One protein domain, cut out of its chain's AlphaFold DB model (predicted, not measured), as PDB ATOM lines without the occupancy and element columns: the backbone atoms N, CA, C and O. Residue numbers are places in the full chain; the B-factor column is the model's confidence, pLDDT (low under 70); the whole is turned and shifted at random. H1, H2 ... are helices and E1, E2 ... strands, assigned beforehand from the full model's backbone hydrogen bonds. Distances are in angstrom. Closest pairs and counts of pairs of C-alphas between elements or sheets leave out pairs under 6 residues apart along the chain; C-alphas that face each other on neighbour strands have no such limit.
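AT A GLANCE: This is residues 690 to 812 of the 942 residues of an uncharacterized protein of Edaphobacter lichenicola (UniProt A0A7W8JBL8). Two antiparallel sheets of four strands lie face to face as a sandwich, E1, E2, E6, E5 on one side and E4, E3, E7, E8 on the other, with their strands crossed at 52 degrees. Three short helices sit round its rim, and the links around Gly 704 and Arg 791 reach to opposite ends of the longest axis. The printed part has 123 residues, with three named helices and eight named strands in the order E1 E2 E3 E4 H1 E5 E6 H2 E7 E8 H3; the class is mixed, helices and strands. The whole is compact, with a radius of gyration of the C-alphas of 14.8 A and spans of 47 by 32 by 27 A.

HOW THE PARTS SIT: The first sheet runs E1, residues 697 to 699, E2, residues 711 to 719, E6, residues 762 to 770, and E5, residues 750 to 755, and is strongly twisted. E2 and E6 are antiparallel at 160 degrees, with N 714 and O 767 2.9 A apart. In the hairpin E1 and E2, N 697 and O 713 are 2.8 A apart; in the hairpin E5 and E6, N 753 and O 766 are 2.9 A apart. The second sheet, also strongly twisted, runs E4, residues 735 to 738, E3, residues 724 to 730, E7, residues 781 to 787, and E8, residues 798 to 805. N 727 of E3 and O 784 of E7 are 2.9 A apart, N 728 of E3 and O 737 of E4 2.8 A, and N 783 of E7 and O 803 of E8 2.8 A. Between the sheets, the closest C-alphas of E4 and E5 are those of Thr 738 and Ala 751, 5.1 A apart. H1, residues 741 to 746, only grazes the second sheet with residues 743 to 746; H2, residues 771 to 776, only grazes the first with residues 771 to 774. H3, residues 808 to 812, is on neither sheet. Its O i to N i+4 pair is within hydrogen-bond range; H1 and H2 have 0 of 2 such pairs, but 1 and 2 of 3 O i to N i+3 pairs.

IN THESE COORDINATES: E1 begins at C-alpha 697, (127.448, 163.728, 173.835). E6 is 26.6 A long, E2 25.4 A, E8 20.8 A, E7 19.7 A and E3 19.6 A. E8 bends by 51 degrees at Gly 801. H3 ends at C-alpha 812, (122.449, 158.148, 167.391).

THE WHOLE: The C-alphas of Gly 704 and Arg 791, the two farthest apart, are 48.0 A apart. The printed part has no cut, and the link E1 to E2 is long. Mean pLDDT of the printed part is 76.8; 24 residues are under 70, among them 739 to 749.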
ATOM      1  N   LEU A 690     121.048 149.980 185.291       74.62
ATOM      2  CA  LEU A 690     120.987 151.226 184.516       74.62
ATOM      3  C   LEU A 690     119.752 152.028 184.938       74.62
ATOM      4  O   LEU A 690     118.629 151.549 184.795       74.62
ATOM      5  N   GLU A 691     119.957 153.237 185.458       77.44
ATOM      6  CA  GLU A 691     118.872 154.137 185.864       77.44
ATOM      7  C   GLU A 691     118.230 154.808 184.644       77.44
ATOM      8  O   GLU A 691     117.012 154.944 184.567       77.44
ATOM      9  N   SER A 692     119.050 155.207 183.669       74.25
ATOM     10  CA  SER A 692     118.591 155.737 182.385       74.25
ATOM     11  C   SER A 692     119.667 155.607 181.304       74.25
ATOM     12  O   SER A 692     120.849 155.425 181.598       74.25
ATOM     13  N   THR A 693     119.253 155.716 180.042       76.31
ATOM     14  CA  THR A 693     120.132 155.751 178.864       76.31
ATOM     15  C   THR A 693     120.068 157.141 178.216       76.31
ATOM     16  O   THR A 693     119.412 157.299 177.180       76.31
ATOM     17  N   PRO A 694     120.657 158.186 178.830       73.25
ATOM     18  CA  PRO A 694     120.684 159.518 178.233       73.25
ATOM     19  C   PRO A 694     121.383 159.503 176.868       73.25
ATOM     20  O   PRO A 694     122.200 158.629 176.569       73.25
ATOM     21  N   LEU A 695     121.060 160.489 176.028       72.06
ATOM     22  CA  LEU A 695     121.666 160.620 174.705       72.06
ATOM     23  C   LEU A 695     123.186 160.847 174.819       72.06
ATOM     24  O   LEU A 695     123.625 161.576 175.713       72.06
ATOM     25  N   PRO A 696     123.995 160.261 173.917       79.50
ATOM     26  CA  PRO A 696     125.432 160.485 173.924       79.50
ATOM     27  C   PRO A 696     125.782 161.926 173.556       79.50
ATOM     28  O   PRO A 696     125.127 162.557 172.730       79.50
ATOM     29  N   ILE A 697     126.872 162.419 174.136       79.31
ATOM     30  CA  ILE A 697     127.448 163.728 173.835       79.31
ATOM     31  C   ILE A 697     128.437 163.569 172.681       79.31
ATOM     32  O   ILE A 697     129.399 162.801 172.770       79.31
ATOM     33  N   VAL A 698     128.227 164.325 171.605       77.12
ATOM     34  CA  VAL A 698     129.171 164.404 170.488       77.12
ATOM     35  C   VAL A 698     130.347 165.294 170.863       77.12
ATOM     36  O   VAL A 698     130.163 166.460 171.206       77.12
ATOM     37  N   ILE A 699     131.563 164.777 170.717       79.62
ATOM     38  CA  ILE A 699     132.775 165.595 170.707       79.62
ATOM     39  C   ILE A 699     133.342 165.565 169.284       79.62
ATOM     40  O   ILE A 699     133.851 164.523 168.853       79.62
ATOM     41  N   PRO A 700     133.238 166.672 168.524       73.94
ATOM     42  CA  PRO A 700     133.777 166.731 167.174       73.94
ATOM     43  C   PRO A 700     135.305 166.621 167.197       73.94
ATOM     44  O   PRO A 700     135.961 166.984 168.176       73.94
ATOM     45  N   ALA A 701     135.881 166.143 166.092       75.56
ATOM     46  CA  ALA A 701     137.325 166.197 165.904       75.56
ATOM     47  C   ALA A 701     137.802 167.657 165.999       75.56
ATOM     48  O   ALA A 701     137.177 168.559 165.434       75.56
ATOM     49  N   LEU A 702     138.912 167.898 166.703       75.50
ATOM     50  CA  LEU A 702     139.545 169.218 166.716       75.50
ATOM     51  C   LEU A 702     139.871 169.641 165.275       75.50
ATOM     52  O   LEU A 702     140.338 168.824 164.478       75.50
ATOM     53  N   ALA A 703     139.620 170.911 164.949       59.62
ATOM     54  CA  ALA A 703     139.839 171.454 163.612       59.62
ATOM     55  C   ALA A 703     141.267 171.142 163.117       59.62
ATOM     56  O   ALA A 703     142.245 171.512 163.765       59.62
ATOM     57  N   GLY A 704     141.372 170.440 161.982       64.62
ATOM     58  CA  GLY A 704     142.640 169.976 161.402       64.62
ATOM     59  C   GLY A 704     142.939 168.480 161.579       64.62
ATOM     60  O   GLY A 704     143.860 167.983 160.933       64.62
ATOM     61  N   ASN A 705     142.159 167.749 162.380       69.81
ATOM     62  CA  ASN A 705     142.270 166.293 162.513       69.81
ATOM     63  C   ASN A 705     141.327 165.545 161.557       69.81
ATOM     64  O   ASN A 705     140.351 166.106 161.059       69.81
ATOM     65  N   ASP A 706     141.614 164.259 161.322       70.94
ATOM     66  CA  ASP A 706     140.736 163.350 160.574       70.94
ATOM     67  C   ASP A 706     139.304 163.436 161.143       70.94
ATOM     68  O   ASP A 706     139.128 163.160 162.333       70.94
ATOM     69  N   PRO A 707     138.269 163.800 160.361       64.12
ATOM     70  CA  PRO A 707     136.890 163.863 160.851       64.12
ATOM     71  C   PRO A 707     136.404 162.525 161.432       64.12
ATOM     72  O   PRO A 707     135.518 162.502 162.284       64.12
ATOM     73  N   ALA A 708     137.028 161.403 161.058       67.94
ATOM     74  CA  ALA A 708     136.756 160.089 161.634       67.94
ATOM     75  C   ALA A 708     137.300 159.905 163.072       67.94
ATOM     76  O   ALA A 708     137.019 158.884 163.706       67.94
ATOM     77  N   SER A 709     138.069 160.876 163.584       75.81
ATOM     78  CA  SER A 709     138.585 160.925 164.962       75.81
ATOM     79  C   SER A 709     137.615 161.538 165.975       75.81
ATOM     80  O   SER A 709     137.907 161.503 167.169       75.81
ATOM     81  N   GLY A 710     136.465 162.062 165.529       80.19
ATOM     82  CA  GLY A 710     135.391 162.478 166.429       80.19
ATOM     83  C   GLY A 710     134.856 161.310 167.263       80.19
ATOM     84  O   GLY A 710     134.994 160.137 166.891       80.19
ATOM     85  N   THR A 711     134.262 161.632 168.409       83.69
ATOM     86  CA  THR A 711     133.844 160.639 169.402       83.69
ATOM     87  C   THR A 711     132.436 160.873 169.925       83.69
ATOM     88  O   THR A 711     132.029 162.008 170.157       83.69
ATOM     89  N   TRP A 712     131.738 159.774 170.193       82.75
ATOM     90  CA  TRP A 712     130.510 159.720 170.978       82.75
ATOM     91  C   TRP A 712     130.839 159.362 172.415       82.75
ATOM     92  O   TRP A 712     131.374 158.280 172.658       82.75
ATOM     93  N   ASN A 713     130.503 160.240 173.353       84.75
ATOM     94  CA  ASN A 713     130.653 159.984 174.776       84.75
ATOM     95  C   ASN A 713     129.314 159.611 175.391       84.75
ATOM     96  O   ASN A 713     128.367 160.393 175.374       84.75
ATOM     97  N   PHE A 714     129.267 158.428 175.977       86.94
ATOM     98  CA  PHE A 714     128.117 157.925 176.705       86.94
ATOM     99  C   PHE A 714     128.364 158.097 178.198       86.94
ATOM    100  O   PHE A 714     129.482 157.872 178.668       86.94
ATOM    101  N   ASP A 715     127.334 158.513 178.925       89.00
ATOM    102  CA  ASP A 715     127.390 158.756 180.365       89.00
ATOM    103  C   ASP A 715     126.083 158.278 180.998       89.00
ATOM    104  O   ASP A 715     125.094 159.005 181.033       89.00
ATOM    105  N   TYR A 716     126.048 157.013 181.408       89.12
ATOM    106  CA  TYR A 716     124.830 156.379 181.897       89.12
ATOM    107  C   TYR A 716     124.839 156.291 183.423       89.12
ATOM    108  O   TYR A 716     125.750 155.672 183.978       89.12
ATOM    109  N   PRO A 717     123.842 156.854 184.125       83.69
ATOM    110  CA  PRO A 717     123.724 156.649 185.559       83.69
ATOM    111  C   PRO A 717     123.379 155.182 185.848       83.69
ATOM    112  O   PRO A 717     122.472 154.602 185.242       83.69
ATOM    113  N   ILE A 718     124.119 154.575 186.772       85.81
ATOM    114  CA  ILE A 718     123.924 153.201 187.235       85.81
ATOM    115  C   ILE A 718     123.871 153.153 188.762       85.81
ATOM    116  O   ILE A 718     124.524 153.939 189.440       85.81
ATOM    117  N   TYR A 719     123.170 152.172 189.316       80.19
ATOM    118  CA  TYR A 719     123.310 151.800 190.723       80.19
ATOM    119  C   TYR A 719     124.307 150.651 190.828       80.19
ATOM    120  O   TYR A 719     124.019 149.566 190.336       80.19
ATOM    121  N   GLY A 720     125.474 150.864 191.436       77.00
ATOM    122  CA  GLY A 720     126.543 149.866 191.509       77.00
ATOM    123  C   GLY A 720     127.647 150.228 192.504       77.00
ATOM    124  O   GLY A 720     127.681 151.323 193.053       77.00
ATOM    125  N   LYS A 721     128.566 149.296 192.767       74.44
ATOM    126  CA  LYS A 721     129.754 149.558 193.598       74.44
ATOM    127  C   LYS A 721     130.932 149.997 192.722       74.44
ATOM    128  O   LYS A 721     131.061 149.537 191.593       74.44
ATOM    129  N   ASN A 722     131.839 150.796 193.289       68.38
ATOM    130  CA  ASN A 722     133.082 151.253 192.639       68.38
ATOM    131  C   ASN A 722     134.005 150.117 192.143       68.38
ATOM    132  O   ASN A 722     134.875 150.358 191.315       68.38
ATOM    133  N   GLU A 723     133.861 148.895 192.663       74.31
ATOM    134  CA  GLU A 723     134.768 147.763 192.398       74.31
ATOM    135  C   GLU A 723     134.322 146.874 191.219       74.31
ATOM    136  O   GLU A 723     134.847 145.778 191.019       74.31
ATOM    137  N   ILE A 724     133.338 147.331 190.440       78.50
ATOM    138  CA  ILE A 724     132.814 146.601 189.287       78.50
ATOM    139  C   ILE A 724     133.596 147.005 188.032       78.50
ATOM    140  O   ILE A 724     133.743 148.187 187.729       78.50
ATOM    141  N   THR A 725     134.064 146.008 187.288       82.06
ATOM    142  CA  THR A 725     134.670 146.187 185.958       82.06
ATOM    143  C   THR A 725     133.637 145.893 184.879       82.06
ATOM    144  O   THR A 725     132.737 145.070 185.085       82.06
ATOM    145  N   VAL A 726     133.718 146.582 183.740       84.75
ATOM    146  CA  VAL A 726     132.706 146.477 182.675       84.75
ATOM    147  C   VAL A 726     133.353 146.085 181.361       84.75
ATOM    148  O   VAL A 726     134.370 146.634 180.938       84.75
ATOM    149  N   ALA A 727     132.723 145.139 180.678       85.00
ATOM    150  CA  ALA A 727     133.012 144.828 179.294       85.00
ATOM    151  C   ALA A 727     131.811 145.150 178.415       85.00
ATOM    152  O   ALA A 727     130.677 144.914 178.814       85.00
ATOM    153  N   LEU A 728     132.064 145.612 177.196       84.31
ATOM    154  CA  LEU A 728     131.053 145.714 176.152       84.31
ATOM    155  C   LEU A 728     131.278 144.585 175.150       84.31
ATOM    156  O   LEU A 728     132.382 144.429 174.615       84.31
ATOM    157  N   ARG A 729     130.241 143.791 174.906       84.19
ATOM    158  CA  ARG A 729     130.228 142.709 173.924       84.19
ATOM    159  C   ARG A 729     129.223 143.015 172.829       84.19
ATOM    160  O   ARG A 729     128.208 143.657 173.072       84.19
ATOM    161  N   ASN A 730     129.512 142.552 171.623       81.69
ATOM    162  CA  ASN A 730     128.520 142.549 170.555       81.69
ATOM    163  C   ASN A 730     127.533 141.379 170.737       81.69
ATOM    164  O   ASN A 730     127.744 140.522 171.600       81.69
ATOM    165  N   PHE A 731     126.500 141.296 169.898       76.19
ATOM    166  CA  PHE A 731     125.478 140.246 170.005       76.19
ATOM    167  C   PHE A 731     126.042 138.828 169.799       76.19
ATOM    168  O   PHE A 731     125.534 137.853 170.345       76.19
ATOM    169  N   SER A 732     127.145 138.692 169.053       79.75
ATOM    170  CA  SER A 732     127.855 137.412 168.904       79.75
ATOM    171  C   SER A 732     128.705 137.018 170.125       79.75
ATOM    172  O   SER A 732     129.402 136.004 170.092       79.75
ATOM    173  N   GLY A 733     128.686 137.817 171.198       79.00
ATOM    174  CA  GLY A 733     129.475 137.610 172.412       79.00
ATOM    175  C   GLY A 733     130.950 138.002 172.279       79.00
ATOM    176  O   GLY A 733     131.719 137.816 173.231       79.00
ATOM    177  N   GLN A 734     131.355 138.561 171.132       81.56
ATOM    178  CA  GLN A 734     132.705 139.060 170.900       81.56
ATOM    179  C   GLN A 734     132.949 140.275 171.793       81.56
ATOM    180  O   GLN A 734     132.181 141.237 171.795       81.56
ATOM    181  N   LEU A 735     134.049 140.227 172.541       78.88
ATOM    182  CA  LEU A 735     134.507 141.328 173.373       78.88
ATOM    183  C   LEU A 735     134.940 142.498 172.486       78.88
ATOM    184  O   LEU A 735     135.897 142.372 171.723       78.88
ATOM    185  N   LEU A 736     134.223 143.614 172.586       76.06
ATOM    186  CA  LEU A 736     134.520 144.841 171.854       76.06
ATOM    187  C   LEU A 736     135.353 145.803 172.709       76.06
ATOM    188  O   LEU A 736     136.317 146.390 172.225       76.06
ATOM    189  N   TYR A 737     135.000 145.932 173.993       75.19
ATOM    190  CA  TYR A 737     135.662 146.834 174.934       75.19
ATOM    191  C   TYR A 737     135.792 146.190 176.316       75.19
ATOM    192  O   TYR A 737     134.875 145.515 176.772       75.19
ATOM    193  N   THR A 738     136.897 146.448 177.015       74.19
ATOM    194  CA  THR A 738     137.044 146.155 178.449       74.19
ATOM    195  C   THR A 738     138.121 147.038 179.072       74.19
ATOM    196  O   THR A 738     139.101 147.419 178.416       74.19
ATOM    197  N   ASP A 739     137.899 147.397 180.330       68.00
ATOM    198  CA  ASP A 739     138.834 148.106 181.198       68.00
ATOM    199  C   ASP A 739     139.994 147.218 181.689       68.00
ATOM    200  O   ASP A 739     141.038 147.746 182.084       68.00
ATOM    201  N   ASP A 740     139.881 145.888 181.593       68.06
ATOM    202  CA  ASP A 740     140.943 144.964 181.987       68.06
ATOM    203  C   ASP A 740     142.100 144.998 180.970       68.06
ATOM    204  O   ASP A 740     141.987 144.618 179.797       68.06
ATOM    205  N   ALA A 741     143.259 145.459 181.448       68.81
ATOM    206  CA  ALA A 741     144.483 145.610 180.670       68.81
ATOM    207  C   ALA A 741     144.954 144.308 179.994       68.81
ATOM    208  O   ALA A 741     145.651 144.375 178.981       68.81
ATOM    209  N   ARG A 742     144.558 143.129 180.500       67.06
ATOM    210  CA  ARG A 742     144.929 141.824 179.922       67.06
ATOM    211  C   ARG A 742     144.307 141.569 178.548       67.06
ATOM    212  O   ARG A 742     144.876 140.827 177.755       67.06
ATOM    213  N   TYR A 743     143.186 142.215 178.239       63.22
ATOM    214  CA  TYR A 743     142.444 142.029 176.987       63.22
ATOM    215  C   TYR A 743     142.647 143.191 175.994       63.22
ATOM    216  O   TYR A 743     141.879 143.365 175.049       63.22
ATOM    217  N   ALA A 744     143.691 144.005 176.182       58.28
ATOM    218  CA  ALA A 744     143.870 145.278 175.484       58.28
ATOM    219  C   ALA A 744     144.256 145.203 173.990       58.28
ATOM    220  O   ALA A 744     144.314 146.244 173.339       58.28
ATOM    221  N   ALA A 745     144.514 144.015 173.433       55.38
ATOM    222  CA  ALA A 745     145.088 143.874 172.091       55.38
ATOM    223  C   ALA A 745     144.131 144.225 170.928       55.38
ATOM    224  O   ALA A 745     144.610 144.495 169.833       55.38
ATOM    225  N   ASN A 746     142.812 144.268 171.155       57.91
ATOM    226  CA  ASN A 746     141.796 144.495 170.111       57.91
ATOM    227  C   ASN A 746     140.800 145.607 170.491       57.91
ATOM    228  O   ASN A 746     139.590 145.430 170.359       57.91
ATOM    229  N   LYS A 747     141.287 146.743 171.010       63.53
ATOM    230  CA  LYS A 747     140.414 147.866 171.386       63.53
ATOM    231  C   LYS A 747     139.943 148.636 170.154       63.53
ATOM    232  O   LYS A 747     140.724 149.286 169.465       63.53
ATOM    233  N   ILE A 748     138.642 148.582 169.934       61.69
ATOM    234  CA  ILE A 748     137.873 149.592 169.215       61.69
ATOM    235  C   ILE A 748     137.543 150.641 170.299       61.69
ATOM    236  O   ILE A 748     137.159 150.229 171.382       61.69
ATOM    237  N   GLY A 749     137.780 151.945 170.125       65.56
ATOM    238  CA  GLY A 749     137.437 152.962 171.149       65.56
ATOM    239  C   GLY A 749     138.095 152.919 172.550       65.56
ATOM    240  O   GLY A 749     139.120 152.272 172.783       65.56
ATOM    241  N   ALA A 750     137.532 153.705 173.485       71.25
ATOM    242  CA  ALA A 750     137.957 153.755 174.892       71.25
ATOM    243  C   ALA A 750     137.043 152.882 175.760       71.25
ATOM    244  O   ALA A 750     135.821 152.912 175.616       71.25
ATOM    245  N   ALA A 751     137.641 152.102 176.663       72.56
ATOM    246  CA  ALA A 751     136.929 151.112 177.460       72.56
ATOM    247  C   ALA A 751     135.836 151.724 178.358       72.56
ATOM    248  O   ALA A 751     136.053 152.808 178.916       72.56
ATOM    249  N   PRO A 752     134.695 151.028 178.538       79.94
ATOM    250  CA  PRO A 752     133.712 151.414 179.530       79.94
ATOM    251  C   PRO A 752     134.341 151.375 180.915       79.94
ATOM    252  O   PRO A 752     135.020 150.417 181.268       79.94
ATOM    253  N   HIS A 753     134.124 152.434 181.683       82.50
ATOM    254  CA  HIS A 753     134.591 152.538 183.054       82.50
ATOM    255  C   HIS A 753     133.495 153.144 183.924       82.50
ATOM    256  O   HIS A 753     132.739 154.014 183.487       82.50
ATOM    257  N   ILE A 754     133.415 152.672 185.164       80.62
ATOM    258  CA  ILE A 754     132.515 153.217 186.175       80.62
ATOM    259  C   ILE A 754     133.284 154.290 186.946       80.62
ATOM    260  O   ILE A 754     134.387 154.044 187.432       80.62
ATOM    261  N   ASN A 755     132.730 155.495 187.040       82.56
ATOM    262  CA  ASN A 755     133.296 156.584 187.829       82.56
ATOM    263  C   ASN A 755     132.210 157.319 188.626       82.56
ATOM    264  O   ASN A 755     131.017 157.062 188.472       82.56
ATOM    265  N   ASN A 756     132.641 158.230 189.500       81.38
ATOM    266  CA  ASN A 756     131.765 159.121 190.262       81.38
ATOM    267  C   ASN A 756     130.663 158.402 191.064       81.38
ATOM    268  O   ASN A 756     129.533 158.880 191.094       81.38
ATOM    269  N   CYS A 757     130.972 157.272 191.717       83.62
ATOM    270  CA  CYS A 757     130.019 156.665 192.644       83.62
ATOM    271  C   CYS A 757     129.861 157.524 193.902       83.62
ATOM    272  O   CYS A 757     130.840 157.777 194.611       83.62
ATOM    273  N   ASP A 758     128.636 157.941 194.202       81.19
ATOM    274  CA  ASP A 758     128.307 158.619 195.451       81.19
ATOM    275  C   ASP A 758     128.112 157.631 196.620       81.19
ATOM    276  O   ASP A 758     128.152 156.406 196.471       81.19
ATOM    277  N   SER A 759     127.876 158.162 197.824       78.06
ATOM    278  CA  SER A 759     127.625 157.351 199.026       78.06
ATOM    279  C   SER A 759     126.332 156.526 198.970       78.06
ATOM    280  O   SER A 759     126.123 155.673 199.830       78.06
ATOM    281  N   SER A 760     125.455 156.779 197.994       75.94
ATOM    282  CA  SER A 760     124.230 156.014 197.748       75.94
ATOM    283  C   SER A 760     124.426 154.874 196.738       75.94
ATOM    284  O   SER A 760     123.475 154.148 196.454       75.94
ATOM    285  N   ASN A 761     125.664 154.652 196.271       78.94
ATOM    286  CA  ASN A 761     126.016 153.715 195.201       78.94
ATOM    287  C   ASN A 761     125.446 154.117 193.829       78.94
ATOM    288  O   ASN A 761     125.283 153.256 192.966       78.94
ATOM    289  N   ARG A 762     125.135 155.400 193.607       82.38
ATOM    290  CA  ARG A 762     124.858 155.915 192.260       82.38
ATOM    291  C   ARG A 762     126.174 156.268 191.596       82.38
ATOM    292  O   ARG A 762     126.886 157.135 192.088       82.38
ATOM    293  N   CYS A 763     126.486 155.599 190.499       87.25
ATOM    294  CA  CYS A 763     127.694 155.780 189.708       87.25
ATOM    295  C   CYS A 763     127.358 156.185 188.276       87.25
ATOM    296  O   CYS A 763     126.212 156.105 187.844       87.25
ATOM    297  N   HIS A 764     128.384 156.537 187.511       88.44
ATOM    298  CA  HIS A 764     128.286 156.829 186.091       88.44
ATOM    299  C   HIS A 764     129.104 155.818 185.284       88.44
ATOM    300  O   HIS A 764     130.316 155.693 185.467       88.44
ATOM    301  N   LEU A 765     128.445 155.088 184.388       89.12
ATOM    302  CA  LEU A 765     129.076 154.239 183.385       89.12
ATOM    303  C   LEU A 765     129.416 155.091 182.162       89.12
ATOM    304  O   LEU A 765     128.519 155.500 181.422       89.12
ATOM    305  N   LYS A 766     130.710 155.338 181.936       88.25
ATOM    306  CA  LYS A 766     131.188 156.152 180.814       88.25
ATOM    307  C   LYS A 766     131.959 155.326 179.801       88.25
ATOM    308  O   LYS A 766     132.846 154.559 180.171       88.25
ATOM    309  N   PHE A 767     131.667 155.514 178.520       87.88
ATOM    310  CA  PHE A 767     132.434 154.913 177.428       87.88
ATOM    311  C   PHE A 767     132.422 155.799 176.187       87.88
ATOM    312  O   PHE A 767     131.555 156.663 176.034       87.88
ATOM    313  N   THR A 768     133.399 155.580 175.307       84.94
ATOM    314  CA  THR A 768     133.596 156.410 174.118       84.94
ATOM    315  C   THR A 768     133.704 155.558 172.862       84.94
ATOM    316  O   THR A 768     134.575 154.690 172.773       84.94
ATOM    317  N   ILE A 769     132.867 155.859 171.867       84.50
ATOM    318  CA  ILE A 769     132.899 155.239 170.536       84.50
ATOM    319  C   ILE A 769     133.454 156.253 169.532       84.50
ATOM    320  O   ILE A 769     132.896 157.340 169.376       84.50
ATOM    321  N   PHE A 770     134.528 155.915 168.812       83.06
ATOM    322  CA  PHE A 770     134.993 156.753 167.701       83.06
ATOM    323  C   PHE A 770     134.053 156.637 166.499       83.06
ATOM    324  O   PHE A 770     133.517 155.569 166.208       83.06
ATOM    325  N   PHE A 771     133.911 157.710 165.723       79.75
ATOM    326  CA  PHE A 771     133.061 157.708 164.527       79.75
ATOM    327  C   PHE A 771     133.465 156.630 163.515       79.75
ATOM    328  O   PHE A 771     132.603 155.996 162.909       79.75
ATOM    329  N   ARG A 772     134.772 156.380 163.361       76.88
ATOM    330  CA  ARG A 772     135.303 155.327 162.475       76.88
ATOM    331  C   ARG A 772     134.916 153.904 162.885       76.88
ATOM    332  O   ARG A 772     134.927 153.016 162.039       76.88
ATOM    333  N   ASP A 773     134.609 153.708 164.160       80.50
ATOM    334  CA  ASP A 773     134.379 152.402 164.770       80.50
ATOM    335  C   ASP A 773     132.893 152.007 164.739       80.50
ATOM    336  O   ASP A 773     132.553 150.831 164.842       80.50
ATOM    337  N   LEU A 774     132.006 152.984 164.526       79.25
ATOM    338  CA  LEU A 774     130.555 152.818 164.493       79.25
ATOM    339  C   LEU A 774     130.044 151.724 163.520       79.25
ATOM    340  O   LEU A 774     129.110 151.012 163.891       79.25
ATOM    341  N   PRO A 775     130.620 151.521 162.314       75.44
ATOM    342  CA  PRO A 775     130.183 150.452 161.405       75.44
ATOM    343  C   PRO A 775     130.524 149.032 161.877       75.44
ATOM    344  O   PRO A 775     130.010 148.071 161.312       75.44
ATOM    345  N   ALA A 776     131.434 148.887 162.846       74.06
ATOM    346  CA  ALA A 776     131.835 147.592 163.392       74.06
ATOM    347  C   ALA A 776     130.988 147.164 164.602       74.06
ATOM    348  O   ALA A 776     131.161 146.049 165.096       74.06
ATOM    349  N   LEU A 777     130.111 148.046 165.090       78.94
ATOM    350  CA  LEU A 777     129.230 147.784 166.221       78.94
ATOM    351  C   LEU A 777     127.923 147.141 165.752       78.94
ATOM    352  O   LEU A 777     127.498 147.333 164.618       78.94
ATOM    353  N   ASP A 778     127.296 146.375 166.636       80.69
ATOM    354  CA  ASP A 778     125.932 145.890 166.433       80.69
ATOM    355  C   ASP A 778     124.949 146.882 167.082       80.69
ATOM    356  O   ASP A 778     125.300 147.575 168.038       80.69
ATOM    357  N   ASP A 779     123.702 146.938 166.598       78.50
ATOM    358  CA  ASP A 779     122.648 147.777 167.209       78.50
ATOM    359  C   ASP A 779     122.251 147.295 168.619       78.50
ATOM    360  O   ASP A 779     121.680 148.038 169.418       78.50
ATOM    361  N   HIS A 780     122.577 146.032 168.905       78.81
ATOM    362  CA  HIS A 780     122.400 145.358 170.181       78.81
ATOM    363  C   HIS A 780     123.772 144.989 170.742       78.81
ATOM    364  O   HIS A 780     124.507 144.196 170.146       78.81
ATOM    365  N   MET A 781     124.116 145.556 171.892       82.75
ATOM    366  CA  MET A 781     125.355 145.255 172.606       82.75
ATOM    367  C   MET A 781     125.052 144.897 174.058       82.75
ATOM    368  O   MET A 781     124.097 145.406 174.634       82.75
ATOM    369  N   ASP A 782     125.893 144.071 174.671       84.44
ATOM    370  CA  ASP A 782     125.749 143.667 176.069       84.44
ATOM    371  C   ASP A 782     126.866 144.287 176.912       84.44
ATOM    372  O   ASP A 782     128.054 144.044 176.672       84.44
ATOM    373  N   PHE A 783     126.502 145.050 177.940       86.25
ATOM    374  CA  PHE A 783     127.412 145.341 179.040       86.25
ATOM    375  C   PHE A 783     127.462 144.128 179.955       86.25
ATOM    376  O   PHE A 783     126.449 143.745 180.533       86.25
ATOM    377  N   VAL A 784     128.637 143.533 180.113       85.62
ATOM    378  CA  VAL A 784     128.884 142.462 181.076       85.62
ATOM    379  C   VAL A 784     129.666 143.042 182.241       85.62
ATOM    380  O   VAL A 784     130.748 143.600 182.062       85.62
ATOM    381  N   PHE A 785     129.105 142.905 183.435       86.38
ATOM    382  CA  PHE A 785     129.695 143.387 184.671       86.38
ATOM    383  C   PHE A 785     130.441 142.258 185.358       86.38
ATOM    384  O   PHE A 785     129.930 141.140 185.473       86.38
ATOM    385  N   TYR A 786     131.624 142.574 185.862       83.94
ATOM    386  CA  TYR A 786     132.456 141.641 186.596       83.94
ATOM    387  C   TYR A 786     132.816 142.207 187.964       83.94
ATOM    388  O   TYR A 786     133.191 143.374 188.088       83.94
ATOM    389  N   GLU A 787     132.745 141.362 188.989       82.88
ATOM    390  CA  GLU A 787     133.263 141.670 190.321       82.88
ATOM    391  C   GLU A 787     134.688 141.116 190.411       82.88
ATOM    392  O   GLU A 787     134.936 139.937 190.130       82.88
ATOM    393  N   ARG A 788     135.645 141.976 190.765       73.00
ATOM    394  CA  ARG A 788     137.004 141.531 191.079       73.00
ATOM    395  C   ARG A 788     137.035 141.169 192.557       73.00
ATOM    396  O   ARG A 788     136.770 142.025 193.392       73.00
ATOM    397  N   ASP A 789     137.381 139.924 192.883       70.25
ATOM    398  CA  ASP A 789     137.590 139.541 194.280       70.25
ATOM    399  C   ASP A 789     138.781 140.341 194.841       70.25
ATOM    400  O   ASP A 789     139.917 140.147 194.386       70.25
ATOM    401  N   PRO A 790     138.568 141.227 195.834       62.38
ATOM    402  CA  PRO A 790     139.644 142.035 196.401       62.38
ATOM    403  C   PRO A 790     140.724 141.178 197.076       62.38
ATOM    404  O   PRO A 790     141.841 141.648 197.287       62.38
ATOM    405  N   ARG A 791     140.426 139.912 197.401       67.31
ATOM    406  CA  ARG A 791     141.374 138.975 198.018       67.31
ATOM    407  C   ARG A 791     142.246 138.255 196.991       67.31
ATOM    408  O   ARG A 791     143.319 137.778 197.355       67.31
ATOM    409  N   THR A 792     141.819 138.176 195.730       72.56
ATOM    410  CA  THR A 792     142.535 137.463 194.661       72.56
ATOM    411  C   THR A 792     142.603 138.286 193.364       72.56
ATOM    412  O   THR A 792     142.084 137.879 192.329       72.56
ATOM    413  N   PRO A 793     143.313 139.433 193.345       65.31
ATOM    414  CA  PRO A 793     143.352 140.332 192.181       65.31
ATOM    415  C   PRO A 793     143.963 139.721 190.902       65.31
ATOM    416  O   PRO A 793     143.842 140.315 189.833       65.31
ATOM    417  N   ALA A 794     144.619 138.559 191.005       66.56
ATOM    418  CA  ALA A 794     145.145 137.792 189.874       66.56
ATOM    419  C   ALA A 794     144.149 136.771 189.288       66.56
ATOM    420  O   ALA A 794     144.414 136.226 188.218       66.56
ATOM    421  N   ALA A 795     143.036 136.488 189.974       72.06
ATOM    422  CA  ALA A 795     142.008 135.578 189.485       72.06
ATOM    423  C   ALA A 795     141.182 136.224 188.363       72.06
ATOM    424  O   ALA A 795     141.104 137.452 188.234       72.06
ATOM    425  N   ASP A 796     140.577 135.387 187.521       74.81
ATOM    426  CA  ASP A 796     139.713 135.875 186.457       74.81
ATOM    427  C   ASP A 796     138.447 136.525 187.043       74.81
ATOM    428  O   ASP A 796     137.843 135.968 187.964       74.81
ATOM    429  N   PRO A 797     138.057 137.718 186.549       75.56
ATOM    430  CA  PRO A 797     136.884 138.431 187.026       75.56
ATOM    431  C   PRO A 797     135.641 137.545 186.916       75.56
ATOM    432  O   PRO A 797     135.407 136.924 185.875       75.56
ATOM    433  N   ILE A 798     134.822 137.505 187.967       78.38
ATOM    434  CA  ILE A 798     133.603 136.691 187.972       78.38
ATOM    435  C   ILE A 798     132.473 137.528 187.362       78.38
ATOM    436  O   ILE A 798     132.203 138.620 187.870       78.38
ATOM    437  N   PRO A 799     131.804 137.065 186.289       80.31
ATOM    438  CA  PRO A 799     130.667 137.781 185.726       80.31
ATOM    439  C   PRO A 799     129.513 137.776 186.732       80.31
ATOM    440  O   PRO A 799     129.019 136.718 187.117       80.31
ATOM    441  N   ILE A 800     129.080 138.962 187.154       80.94
ATOM    442  CA  ILE A 800     127.985 139.138 188.122       80.94
ATOM    443  C   ILE A 800     126.645 139.423 187.441       80.94
ATOM    444  O   ILE A 800     125.587 139.177 188.015       80.94
ATOM    445  N   GLY A 801     126.668 139.885 186.191       81.25
ATOM    446  CA  GLY A 801     125.466 140.105 185.399       81.25
ATOM    447  C   GLY A 801     125.758 140.746 184.054       81.25
ATOM    448  O   GLY A 801     126.892 141.120 183.757       81.25
ATOM    449  N   SER A 802     124.716 140.883 183.243       82.00
ATOM    450  CA  SER A 802     124.768 141.669 182.016       82.00
ATOM    451  C   SER A 802     123.520 142.529 181.872       82.00
ATOM    452  O   SER A 802     122.472 142.205 182.432       82.00
ATOM    453  N   THR A 803     123.650 143.640 181.155       81.06
ATOM    454  CA  THR A 803     122.530 144.474 180.721       81.06
ATOM    455  C   THR A 803     122.711 144.835 179.255       81.06
ATOM    456  O   THR A 803     123.840 144.978 178.786       81.06
ATOM    457  N   GLN A 804     121.607 144.967 178.529       81.06
ATOM    458  CA  GLN A 804     121.639 145.198 177.089       81.06
ATOM    459  C   GLN A 804     121.525 146.687 176.777       81.06
ATOM    460  O   GLN A 804     120.656 147.381 177.303       81.06
ATOM    461  N   LEU A 805     122.375 147.159 175.872       78.19
ATOM    462  CA  LEU A 805     122.188 148.402 175.146       78.19
ATOM    463  C   LEU A 805     121.507 148.070 173.821       78.19
ATOM    464  O   LEU A 805     122.122 147.493 172.923       78.19
ATOM    465  N   VAL A 806     120.228 148.414 173.724       77.44
ATOM    466  CA  VAL A 806     119.425 148.234 172.513       77.44
ATOM    467  C   VAL A 806     119.260 149.561 171.787       77.44
ATOM    468  O   VAL A 806     119.214 150.616 172.422       77.44
ATOM    469  N   SER A 807     119.121 149.499 170.462       74.81
ATOM    470  CA  SER A 807     118.834 150.661 169.618       74.81
ATOM    471  C   SER A 807     119.947 151.715 169.631       74.81
ATOM    472  O   SER A 807     119.659 152.918 169.599       74.81
ATOM    473  N   LEU A 808     121.218 151.288 169.678       76.94
ATOM    474  CA  LEU A 808     122.370 152.194 169.626       76.94
ATOM    475  C   LEU A 808     122.245 153.156 168.436       76.94
ATOM    476  O   LEU A 808     122.347 154.367 168.614       76.94
ATOM    477  N   TYR A 809     121.972 152.650 167.236       73.06
ATOM    478  CA  TYR A 809     121.873 153.482 166.040       73.06
ATOM    479  C   TYR A 809     120.676 154.420 166.069       73.06
ATOM    480  O   TYR A 809     120.791 155.551 165.610       73.06
ATOM    481  N   THR A 810     119.553 153.995 166.646       64.94
ATOM    482  CA  THR A 810     118.376 154.858 166.818       64.94
ATOM    483  C   THR A 810     118.660 155.981 167.815       64.94
ATOM    484  O   THR A 810     118.278 157.117 167.571       64.94
ATOM    485  N   SER A 811     119.400 155.703 168.895       64.12
ATOM    486  CA  SER A 811     119.839 156.733 169.854       64.12
ATOM    487  C   SER A 811     120.848 157.729 169.256       64.12
ATOM    488  O   SER A 811     121.003 158.846 169.752       64.12
ATOM    489  N   LEU A 812     121.516 157.331 168.168       68.31
ATOM    490  CA  LEU A 812     122.449 158.148 167.391       68.31
ATOM    491  C   LEU A 812     121.794 158.811 166.167       68.31
ATOM    492  O   LEU A 812     122.423 159.662 165.536       68.31
TER     493      LEU A 812